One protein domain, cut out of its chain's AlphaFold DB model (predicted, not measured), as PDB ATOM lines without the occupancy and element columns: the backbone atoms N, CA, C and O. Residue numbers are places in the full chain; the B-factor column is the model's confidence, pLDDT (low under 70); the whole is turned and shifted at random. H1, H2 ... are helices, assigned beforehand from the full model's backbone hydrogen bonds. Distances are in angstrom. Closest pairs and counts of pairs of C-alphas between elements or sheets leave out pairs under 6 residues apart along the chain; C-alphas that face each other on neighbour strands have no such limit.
ATOM      1  N   ALA A 668      95.251 130.737 152.065       95.12
ATOM      2  CA  ALA A 668      94.406 130.141 153.095       95.12
ATOM      3  C   ALA A 668      95.207 129.183 153.995       95.12
ATOM      4  O   ALA A 668      95.063 129.216 155.220       95.12
ATOM      5  N   ALA A 669      96.089 128.374 153.398       95.62
ATOM      6  CA  ALA A 669      96.952 127.462 154.133       95.62
ATOM      7  C   ALA A 669      97.995 128.197 154.983       95.62
ATOM      8  O   ALA A 669      98.192 127.847 156.143       95.62
ATOM      9  N   ARG A 670      98.611 129.255 154.449       94.12
ATOM     10  CA  ARG A 670      99.600 130.092 155.141       94.12
ATOM     11  C   ARG A 670      99.021 130.716 156.405       94.12
ATOM     12  O   ARG A 670      99.647 130.644 157.459       94.12
ATOM     13  N   VAL A 671      97.820 131.292 156.320       93.88
ATOM     14  CA  VAL A 671      97.153 131.950 157.460       93.88
ATOM     15  C   VAL A 671      96.880 130.969 158.607       93.88
ATOM     16  O   VAL A 671      96.910 131.362 159.770       93.88
ATOM     17  N   GLN A 672      96.641 129.692 158.302       94.25
ATOM     18  CA  GLN A 672      96.300 128.666 159.294       94.25
ATOM     19  C   GLN A 672      97.328 127.533 159.371       94.25
ATOM     20  O   GLN A 672      96.994 126.430 159.809       94.25
ATOM     21  N   ALA A 673      98.581 127.795 158.990       95.12
ATOM     22  CA  ALA A 673      99.583 126.758 158.738       95.12
ATOM     23  C   ALA A 673      99.744 125.785 159.915       95.12
ATOM     24  O   ALA A 673      99.698 124.569 159.739       95.12
ATOM     25  N   VAL A 674      99.847 126.314 161.137       95.38
ATOM     26  CA  VAL A 674     100.012 125.505 162.356       95.38
ATOM     27  C   VAL A 674      98.762 124.686 162.678       95.38
ATOM     28  O   VAL A 674      98.882 123.536 163.103       95.38
ATOM     29  N   ALA A 675      97.570 125.260 162.491       96.50
ATOM     30  CA  ALA A 675      96.307 124.573 162.755       96.50
ATOM     31  C   ALA A 675      96.105 123.415 161.771       96.50
ATOM     32  O   ALA A 675      95.844 122.296 162.201       96.50
ATOM     33  N   LEU A 676      96.333 123.664 160.480       97.38
ATOM     34  CA  LEU A 676      96.226 122.657 159.426       97.38
ATOM     35  C   LEU A 676      97.279 121.556 159.570       97.38
ATOM     36  O   LEU A 676      96.946 120.380 159.489       97.38
ATOM     37  N   ALA A 677      98.539 121.908 159.835       96.69
ATOM     38  CA  ALA A 677      99.603 120.924 160.041       96.69
ATOM     39  C   ALA A 677      99.376 120.033 161.274       96.69
ATOM     40  O   ALA A 677      99.845 118.897 161.312       96.69
ATOM     41  N   SER A 678      98.668 120.550 162.282       96.50
ATOM     42  CA  SER A 678      98.330 119.822 163.509       96.50
ATOM     43  C   SER A 678      97.005 119.058 163.420       96.50
ATOM     44  O   SER A 678      96.588 118.486 164.428       96.50
ATOM     45  N   ASP A 679      96.341 119.063 162.262       97.00
ATOM     46  CA  ASP A 679      95.064 118.394 162.015       97.00
ATOM     47  C   ASP A 679      95.242 117.148 161.131       97.00
ATOM     48  O   ASP A 679      96.093 117.115 160.240       97.00
ATOM     49  N   HIS A 680      94.424 116.115 161.359       93.50
ATOM     50  CA  HIS A 680      94.515 114.848 160.628       93.50
ATOM     51  C   HIS A 680      94.257 115.010 159.120       93.50
ATOM     52  O   HIS A 680      94.950 114.399 158.301       93.50
ATOM     53  N   TYR A 681      93.273 115.836 158.751       94.62
ATOM     54  CA  TYR A 681      92.879 116.080 157.363       94.62
ATOM     55  C   TYR A 681      93.672 117.244 156.769       94.62
ATOM     56  O   TYR A 681      94.207 117.126 155.663       94.62
ATOM     57  N   GLY A 682      93.840 118.318 157.545       95.50
ATOM     58  CA  GLY A 682      94.619 119.492 157.170       95.50
ATOM     59  C   GLY A 682      96.048 119.132 156.769       95.50
ATOM     60  O   GLY A 682      96.530 119.602 155.737       95.50
ATOM     61  N   LEU A 683      96.699 118.210 157.490       95.38
ATOM     62  CA  LEU A 683      98.050 117.751 157.168       95.38
ATOM     63  C   LEU A 683      98.148 117.167 155.750       95.38
ATOM     64  O   LEU A 683      99.160 117.366 155.078       95.38
ATOM     65  N   ARG A 684      97.120 116.447 155.277       93.81
ATOM     66  CA  ARG A 684      97.123 115.849 153.930       93.81
ATOM     67  C   ARG A 684      97.185 116.929 152.855       93.81
ATOM     68  O   ARG A 684      97.978 116.813 151.926       93.81
ATOM     69  N   VAL A 685      96.404 117.995 153.027       95.56
ATOM     70  CA  VAL A 685      96.422 119.160 152.133       95.56
ATOM     71  C   VAL A 685      97.764 119.887 152.230       95.56
ATOM     72  O   VAL A 685      98.387 120.163 151.208       95.56
ATOM     73  N   MET A 686      98.258 120.124 153.449       95.06
ATOM     74  CA  MET A 686      99.526 120.824 153.689       95.06
ATOM     75  C   MET A 686     100.716 120.146 153.004       95.06
ATOM     76  O   MET A 686     101.539 120.833 152.408       95.06
ATOM     77  N   LYS A 687     100.799 118.809 153.027       92.69
ATOM     78  CA  LYS A 687     101.873 118.069 152.340       92.69
ATOM     79  C   LYS A 687     101.882 118.317 150.831       92.69
ATOM     80  O   LYS A 687     102.955 118.458 150.250       92.69
ATOM     81  N   VAL A 688     100.707 118.381 150.202       91.81
ATOM     82  CA  VAL A 688     100.589 118.658 148.763       91.81
ATOM     83  C   VAL A 688     100.965 120.104 148.455       91.81
ATOM     84  O   VAL A 688     101.676 120.343 147.483       91.81
ATOM     85  N   ILE A 689     100.547 121.055 149.298       91.81
ATOM     86  CA  ILE A 689     100.901 122.470 149.138       91.81
ATOM     87  C   ILE A 689     102.416 122.668 149.259       91.81
ATOM     88  O   ILE A 689     103.011 123.245 148.356       91.81
ATOM     89  N   VAL A 690     103.049 122.124 150.305       89.00
ATOM     90  CA  VAL A 690     104.510 122.201 150.490       89.00
ATOM     91  C   VAL A 690     105.241 121.572 149.302       89.00
ATOM     92  O   VAL A 690     106.092 122.215 148.699       89.00
ATOM     93  N   ALA A 691     104.848 120.367 148.874       84.94
ATOM     94  CA  ALA A 691     105.454 119.724 147.706       84.94
ATOM     95  C   ALA A 691     105.265 120.533 146.406       84.94
ATOM     96  O   ALA A 691     106.112 120.480 145.513       84.94
ATOM     97  N   HIS A 692     104.156 121.261 146.268       81.31
ATOM     98  CA  HIS A 692     103.906 122.131 145.123       81.31
ATOM     99  C   HIS A 692     104.775 123.396 145.160       81.31
ATOM    100  O   HIS A 692     105.330 123.767 144.126       81.31
ATOM    101  N   GLU A 693     104.927 124.039 146.324       77.75
ATOM    102  CA  GLU A 693     105.831 125.186 146.495       77.75
ATOM    103  C   GLU A 693     107.280 124.815 146.145       77.75
ATOM    104  O   GLU A 693     107.940 125.576 145.437       77.75
ATOM    105  N   THR A 694     107.746 123.620 146.530       72.69
ATOM    106  CA  THR A 694     109.104 123.159 146.204       72.69
ATOM    107  C   THR A 694     109.313 122.910 144.710       72.69
ATOM    108  O   THR A 694     110.300 123.361 144.128       72.69
ATOM    109  N   ARG A 695     108.390 122.192 144.053       67.56
ATOM    110  CA  ARG A 695     108.540 121.788 142.639       67.56
ATOM    111  C   ARG A 695     108.575 122.958 141.666       67.56
ATOM    112  O   ARG A 695     109.064 122.799 140.551       67.56
ATOM    113  N   LEU A 696     108.047 124.114 142.060       59.09
ATOM    114  CA  LEU A 696     108.036 125.295 141.207       59.09
ATOM    115  C   LEU A 696     109.411 125.949 141.039       59.09
ATOM    116  O   LEU A 696     109.488 126.858 140.220       59.09
ATOM    117  N   GLY A 697     110.462 125.495 141.746       48.09
ATOM    118  CA  GLY A 697     111.883 125.527 141.338       48.09
ATOM    119  C   GLY A 697     112.492 126.832 140.796       48.09
ATOM    120  O   GLY A 697     113.601 126.809 140.277       48.09
ATOM    121  N   GLY A 698     111.790 127.961 140.885       47.69
ATOM    122  CA  GLY A 698     112.048 129.161 140.085       47.69
ATOM    123  C   GLY A 698     111.774 130.456 140.843       47.69
ATOM    124  O   GLY A 698     111.273 131.414 140.263       47.69
ATOM    125  N   GLY A 699     112.060 130.481 142.149       50.22
ATOM    126  CA  GLY A 699     112.081 131.718 142.940       50.22
ATOM    127  C   GLY A 699     110.768 132.124 143.623       50.22
ATOM    128  O   GLY A 699     110.703 133.222 144.173       50.22
ATOM    129  N   ARG A 700     109.725 131.276 143.647       57.41
ATOM    130  CA  ARG A 700     108.559 131.546 144.511       57.41
ATOM    131  C   ARG A 700     108.928 131.326 145.987       57.41
ATOM    132  O   ARG A 700     109.500 130.283 146.302       57.41
ATOM    133  N   PRO A 701     108.604 132.267 146.895       61.31
ATOM    134  CA  PRO A 701     108.884 132.096 148.316       61.31
ATOM    135  C   PRO A 701     108.073 130.927 148.882       61.31
ATOM    136  O   PRO A 701     106.881 130.819 148.598       61.31
ATOM    137  N   GLN A 702     108.692 130.096 149.722       81.00
ATOM    138  CA  GLN A 702     108.008 129.019 150.448       81.00
ATOM    139  C   GLN A 702     107.237 129.584 151.635       81.00
ATOM    140  O   GLN A 702     107.643 129.484 152.800       81.00
ATOM    141  N   VAL A 703     106.148 130.285 151.336       87.50
ATOM    142  CA  VAL A 703     105.432 131.081 152.331       87.50
ATOM    143  C   VAL A 703     104.791 130.208 153.405       87.50
ATOM    144  O   VAL A 703     104.694 130.646 154.553       87.50
ATOM    145  N   VAL A 704     104.406 128.970 153.074       89.69
ATOM    146  CA  VAL A 704     103.847 128.031 154.050       89.69
ATOM    147  C   VAL A 704     104.942 127.471 154.955       89.69
ATOM    148  O   VAL A 704     104.770 127.481 156.173       89.69
ATOM    149  N   CYS A 705     106.087 127.052 154.404       89.06
ATOM    150  CA  CYS A 705     107.230 126.584 155.201       89.06
ATOM    151  C   CYS A 705     107.691 127.650 156.205       89.06
ATOM    152  O   CYS A 705     107.885 127.354 157.384       89.06
ATOM    153  N   ARG A 706     107.776 128.908 155.765       89.62
ATOM    154  CA  ARG A 706     108.124 130.042 156.633       89.62
ATOM    155  C   ARG A 706     107.075 130.296 157.714       89.62
ATOM    156  O   ARG A 706     107.444 130.531 158.857       89.62
ATOM    157  N   ALA A 707     105.785 130.172 157.401       91.88
ATOM    158  CA  ALA A 707     104.716 130.296 158.397       91.88
ATOM    159  C   ALA A 707     104.734 129.176 159.460       91.88
ATOM    160  O   ALA A 707     104.240 129.366 160.570       91.88
ATOM    161  N   LEU A 708     105.302 128.006 159.144       92.19
ATOM    162  CA  LEU A 708     105.487 126.914 160.108       92.19
ATOM    163  C   LEU A 708     106.699 127.135 161.028       92.19
ATOM    164  O   LEU A 708     106.730 126.573 162.127       92.19
ATOM    165  N   ALA A 709     107.676 127.943 160.598       89.69
ATOM    166  CA  ALA A 709     108.958 128.103 161.276       89.69
ATOM    167  C   ALA A 709     108.805 128.613 162.718       89.69
ATOM    168  O   ALA A 709     109.490 128.117 163.600       89.69
ATOM    169  N   ASP A 710     107.855 129.498 163.017       87.38
ATOM    170  CA  ASP A 710     107.699 130.053 164.374       87.38
ATOM    171  C   ASP A 710     107.081 129.072 165.389       87.38
ATOM    172  O   ASP A 710     106.994 129.357 166.583       87.38
ATOM    173  N   SER A 711     106.599 127.912 164.935       94.00
ATOM    174  CA  SER A 711     105.872 126.940 165.764       94.00
ATOM    175  C   SER A 711     106.473 125.536 165.725       94.00
ATOM    176  O   SER A 711     105.790 124.563 166.056       94.00
ATOM    177  N   VAL A 712     107.756 125.410 165.373       93.81
ATOM    178  CA  VAL A 712     108.434 124.114 165.199       93.81
ATOM    179  C   VAL A 712     108.304 123.238 166.438       93.81
ATOM    180  O   VAL A 712     107.870 122.097 166.319       93.81
ATOM    181  N   LEU A 713     108.593 123.761 167.635       94.81
ATOM    182  CA  LEU A 713     108.521 122.960 168.866       94.81
ATOM    183  C   LEU A 713     107.122 122.389 169.124       94.81
ATOM    184  O   LEU A 713     106.989 121.236 169.522       94.81
ATOM    185  N   ARG A 714     106.070 123.159 168.834       96.50
ATOM    186  CA  ARG A 714     104.689 122.676 168.946       96.50
ATOM    187  C   ARG A 714     104.390 121.592 167.908       96.50
ATOM    188  O   ARG A 714     103.670 120.644 168.208       96.50
ATOM    189  N   LEU A 715     104.913 121.739 166.693       97.75
ATOM    190  CA  LEU A 715     104.663 120.813 165.591       97.75
ATOM    191  C   LEU A 715     105.403 119.485 165.771       97.75
ATOM    192  O   LEU A 715     104.790 118.440 165.573       97.75
ATOM    193  N   VAL A 716     106.672 119.491 166.192       97.75
ATOM    194  CA  VAL A 716     107.457 118.251 166.367       97.75
ATOM    195  C   VAL A 716     106.898 117.345 167.461       97.75
ATOM    196  O   VAL A 716     107.006 116.125 167.356       97.75
ATOM    197  N   GLU A 717     106.275 117.920 168.490       96.69
ATOM    198  CA  GLU A 717     105.631 117.174 169.578       96.69
ATOM    199  C   GLU A 717     104.181 116.759 169.228       96.69
ATOM    200  O   GLU A 717     103.592 115.920 169.911       96.69
ATOM    201  N   ASN A 718     103.591 117.297 168.152       97.75
ATOM    202  CA  ASN A 718     102.223 116.987 167.728       97.75
ATOM    203  C   ASN A 718     102.142 115.671 166.929       97.75
ATOM    204  O   ASN A 718     102.982 115.390 166.074       97.75
ATOM    205  N   GLN A 719     101.071 114.896 167.141       95.81
ATOM    206  CA  GLN A 719     100.846 113.593 166.494       95.81
ATOM    207  C   GLN A 719     100.740 113.628 164.958       95.81
ATOM    208  O   GLN A 719     101.015 112.619 164.312       95.81
ATOM    209  N   TYR A 720     100.388 114.779 164.376       95.31
ATOM    210  CA  TYR A 720     100.317 115.021 162.932       95.31
ATOM    211  C   TYR A 720     101.410 116.000 162.474       95.31
ATOM    212  O   TYR A 720     102.120 115.728 161.504       95.31
ATOM    213  N   GLY A 721     101.625 117.088 163.220       96.38
ATOM    214  CA  GLY A 721     102.602 118.133 162.892       96.38
ATOM    215  C   GLY A 721     104.030 117.613 162.708       96.38
ATOM    216  O   GLY A 721     104.760 118.113 161.854       96.38
ATOM    217  N   ASN A 722     104.420 116.546 163.412       97.31
ATOM    218  CA  ASN A 722     105.750 115.953 163.266       97.31
ATOM    219  C   ASN A 722     106.046 115.510 161.819       97.31
ATOM    220  O   ASN A 722     107.198 115.562 161.388       97.31
ATOM    221  N   TYR A 723     105.027 115.117 161.049       96.44
ATOM    222  CA  TYR A 723     105.200 114.684 159.665       96.44
ATOM    223  C   TYR A 723     105.459 115.846 158.707       96.44
ATOM    224  O   TYR A 723     106.165 115.647 157.720       96.44
ATOM    225  N   ILE A 724     104.901 117.041 158.960       94.31
ATOM    226  CA  ILE A 724     105.186 118.198 158.098       94.31
ATOM    227  C   ILE A 724     106.608 118.702 158.337       94.31
ATOM    228  O   ILE A 724     107.304 119.023 157.382       94.31
ATOM    229  N   VAL A 725     107.078 118.688 159.591       95.88
ATOM    230  CA  VAL A 725     108.463 119.074 159.906       95.88
ATOM    231  C   VAL A 725     109.449 118.097 159.266       95.88
ATOM    232  O   VAL A 725     110.422 118.525 158.655       95.88
ATOM    233  N   GLN A 726     109.174 116.789 159.327       95.50
ATOM    234  CA  GLN A 726     109.977 115.785 158.618       95.50
ATOM    235  C   GLN A 726     109.993 116.010 157.105       95.50
ATOM    236  O   GLN A 726     111.050 115.869 156.496       95.50
ATOM    237  N   LEU A 727     108.855 116.377 156.503       92.62
ATOM    238  CA  LEU A 727     108.795 116.687 155.074       92.62
ATOM    239  C   LEU A 727     109.716 117.863 154.732       92.62
ATOM    240  O   LEU A 727     110.539 117.724 153.839       92.62
ATOM    241  N   VAL A 728     109.628 118.970 155.475       91.69
ATOM    242  CA  VAL A 728     110.476 120.158 155.257       91.69
ATOM    243  C   VAL A 728     111.966 119.822 155.414       91.69
ATOM    244  O   VAL A 728     112.788 120.273 154.620       91.69
ATOM    245  N   LEU A 729     112.322 118.987 156.397       92.75
ATOM    246  CA  LEU A 729     113.704 118.545 156.613       92.75
ATOM    247  C   LEU A 729     114.256 117.707 155.450       92.75
ATOM    248  O   LEU A 729     115.429 117.849 155.116       92.75
ATOM    249  N   VAL A 730     113.439 116.824 154.867       89.88
ATOM    250  CA  VAL A 730     113.840 115.953 153.744       89.88
ATOM    251  C   VAL A 730     113.884 116.718 152.431       89.88
ATOM    252  O   VAL A 730     114.768 116.486 151.615       89.88
ATOM    253  N   ASP A 731     112.921 117.610 152.231       84.88
ATOM    254  CA  ASP A 731     112.780 118.382 151.006       84.88
ATOM    255  C   ASP A 731     113.957 119.344 150.787       84.88
ATOM    256  O   ASP A 731     114.409 119.535 149.661       84.88
ATOM    257  N   GLY A 732     114.517 119.899 151.868       79.12
ATOM    258  CA  GLY A 732     115.819 120.573 151.815       79.12
ATOM    259  C   GLY A 732     115.822 121.937 151.115       79.12
ATOM    260  O   GLY A 732     116.889 122.518 150.917       79.12
ATOM    261  N   SER A 733     114.661 122.450 150.715       78.38
ATOM    262  CA  SER A 733     114.561 123.527 149.730       78.38
ATOM    263  C   SER A 733     114.642 124.947 150.312       78.38
ATOM    264  O   SER A 733     115.134 125.840 149.625       78.38
ATOM    265  N   ASP A 734     114.238 125.169 151.570       87.06
ATOM    266  CA  ASP A 734     114.434 126.439 152.297       87.06
ATOM    267  C   ASP A 734     115.409 126.230 153.469       87.06
ATOM    268  O   ASP A 734     115.059 125.719 154.537       87.06
ATOM    269  N   GLN A 735     116.676 126.592 153.242       89.25
ATOM    270  CA  GLN A 735     117.749 126.398 154.219       89.25
ATOM    271  C   GLN A 735     117.576 127.266 155.470       89.25
ATOM    272  O   GLN A 735     117.936 126.802 156.551       89.25
ATOM    273  N   ASP A 736     116.971 128.451 155.354       90.06
ATOM    274  CA  ASP A 736     116.727 129.343 156.493       90.06
ATOM    275  C   ASP A 736     115.673 128.741 157.430       90.06
ATOM    276  O   ASP A 736     115.840 128.725 158.654       90.06
ATOM    277  N   VAL A 737     114.602 128.173 156.863       91.44
ATOM    278  CA  VAL A 737     113.587 127.442 157.635       91.44
ATOM    279  C   VAL A 737     114.202 126.214 158.304       91.44
ATOM    280  O   VAL A 737     113.937 125.958 159.480       91.44
ATOM    281  N   ILE A 738     115.056 125.470 157.595       93.56
ATOM    282  CA  ILE A 738     115.747 124.311 158.171       93.56
ATOM    283  C   ILE A 738     116.666 124.744 159.316       93.56
ATOM    284  O   ILE A 738     116.606 124.152 160.392       93.56
ATOM    285  N   ASP A 739     117.474 125.789 159.146       93.81
ATOM    286  CA  ASP A 739     118.326 126.300 160.222       93.81
ATOM    287  C   ASP A 739     117.512 126.786 161.424       93.81
ATOM    288  O   ASP A 739     117.891 126.505 162.564       93.81
ATOM    289  N   SER A 740     116.354 127.410 161.195       94.75
ATOM    290  CA  SER A 740     115.410 127.761 162.259       94.75
ATOM    291  C   SER A 740     114.895 126.526 163.011       94.75
ATOM    292  O   SER A 740     114.872 126.526 164.246       94.75
ATOM    293  N   ILE A 741     114.562 125.436 162.304       96.19
ATOM    294  CA  ILE A 741     114.143 124.164 162.918       96.19
ATOM    295  C   ILE A 741     115.242 123.617 163.839       96.19
ATOM    296  O   ILE A 741     114.980 123.336 165.013       96.19
ATOM    297  N   TYR A 742     116.482 123.504 163.347       97.31
ATOM    298  CA  TYR A 742     117.605 123.028 164.165       97.31
ATOM    299  C   TYR A 742     117.891 123.963 165.341       97.31
ATOM    300  O   TYR A 742     118.132 123.484 166.449       97.31
ATOM    301  N   GLY A 743     117.842 125.279 165.123       96.62
ATOM    302  CA  GLY A 743     118.075 126.287 166.154       96.62
ATOM    303  C   GLY A 743     117.073 126.198 167.305       96.62
ATOM    304  O   GLY A 743     117.469 126.252 168.467       96.62
ATOM    305  N   GLN A 744     115.788 125.987 167.009       96.75
ATOM    306  CA  GLN A 744     114.748 125.848 168.036       96.75
ATOM    307  C   GLN A 744     114.810 124.520 168.798       96.75
ATOM    308  O   GLN A 744     114.422 124.459 169.967       96.75
ATOM    309  N   MET A 745     115.277 123.452 168.147       97.69
ATOM    310  CA  MET A 745     115.439 122.135 168.772       97.69
ATOM    311  C   MET A 745     116.760 121.988 169.547       97.69
ATOM    312  O   MET A 745     116.866 121.089 170.384       97.69
ATOM    313  N   ALA A 746     117.746 122.857 169.306       97.31
ATOM    314  CA  ALA A 746     119.044 122.820 169.975       97.31
ATOM    315  C   ALA A 746     118.916 122.918 171.506       97.31
ATOM    316  O   ALA A 746     118.129 123.700 172.045       97.31
TER     317      ALA A 746
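This is residues 668 to 746 of the 880 residues of the protein "PUM-HD domain-containing protein" of Plasmodiophora brassicae (UniProt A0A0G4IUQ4). The chain is wound in stacked turns of helices: H1, H2 and H3 make a first turn, H4, H5 and H6 a second beside it, and H7 begins a third. H1, H4 and H7 follow one another along one side of the stack, H3 and H6 lie side by side along the other, and the short H2 and H5 bridge the two sides. The printed part has 79 residues, with seven named helices in the order H1 to H7 and no named strand; its class is all helix. The whole is compact, with a radius of gyration of the C-alphas of 11.3 A and spans of 32 by 30 by 20 A.

H1, residues 668 to 671, touches H4, residues 703 to 709, closest at the C-alphas of Arg 670 and Val 704, 4.8 A apart. H2, residues 673 to 677, touches H3, residues 682 to 695, with residues 682 to 686 of H3 alone; the C-alphas of Leu 676 and Gly 682 are closest, at 4.2 A. H3 touches H6, residues 721 to 731, at a shallow tilt of 13 degrees, the same way, with C-alphas 687 and 724 closest at 6.6 A. H4, the hub, touches four helices, among them H7, residues 735 to 745, at a shallow tilt of 20 degrees, the same way; C-alphas 709 and 737 are 5.9 A apart, the closest pair. H3 and H4 only just touch, with 3 pairs of C-alphas within 8 A, at a steep tilt of 61 degrees, opposite ways; Val 690 and Val 704 come closest, at 6.9 A between C-alphas. H5, residues 712 to 716, touches H6, with C-alphas 716 and 722 closest at 4.2 A. H1 and H7 are apart. Every O i to N i+4 pair is within hydrogen-bond range in H2, H4, H5, H6 and H7, and 9 of 10 in H3; H1 is too short for such a pair.

H1 begins at C-alpha 668, (94.406, 130.141, 153.095), and is 5.5 A long; H2 is 6.0 A. H3, the longest helix, measures 20.3 A and ends at C-alpha 695, (108.540, 121.788, 142.639). H4 measures 10.1 A, H5 6.1 A and H6 15.7 A. H7 measures 15.3 A and ends at C-alpha 745, (115.439, 122.135, 168.772).

The C-alphas of Gly 698 and Gln 719, the two farthest apart, are 32.6 A from each other. The printed part has no cut. The link from H3 to H4 is short, with 7 residues; the other links are tight. The mean pLDDT of the printed part is 89.2, and residues 695 to 701 are under 70.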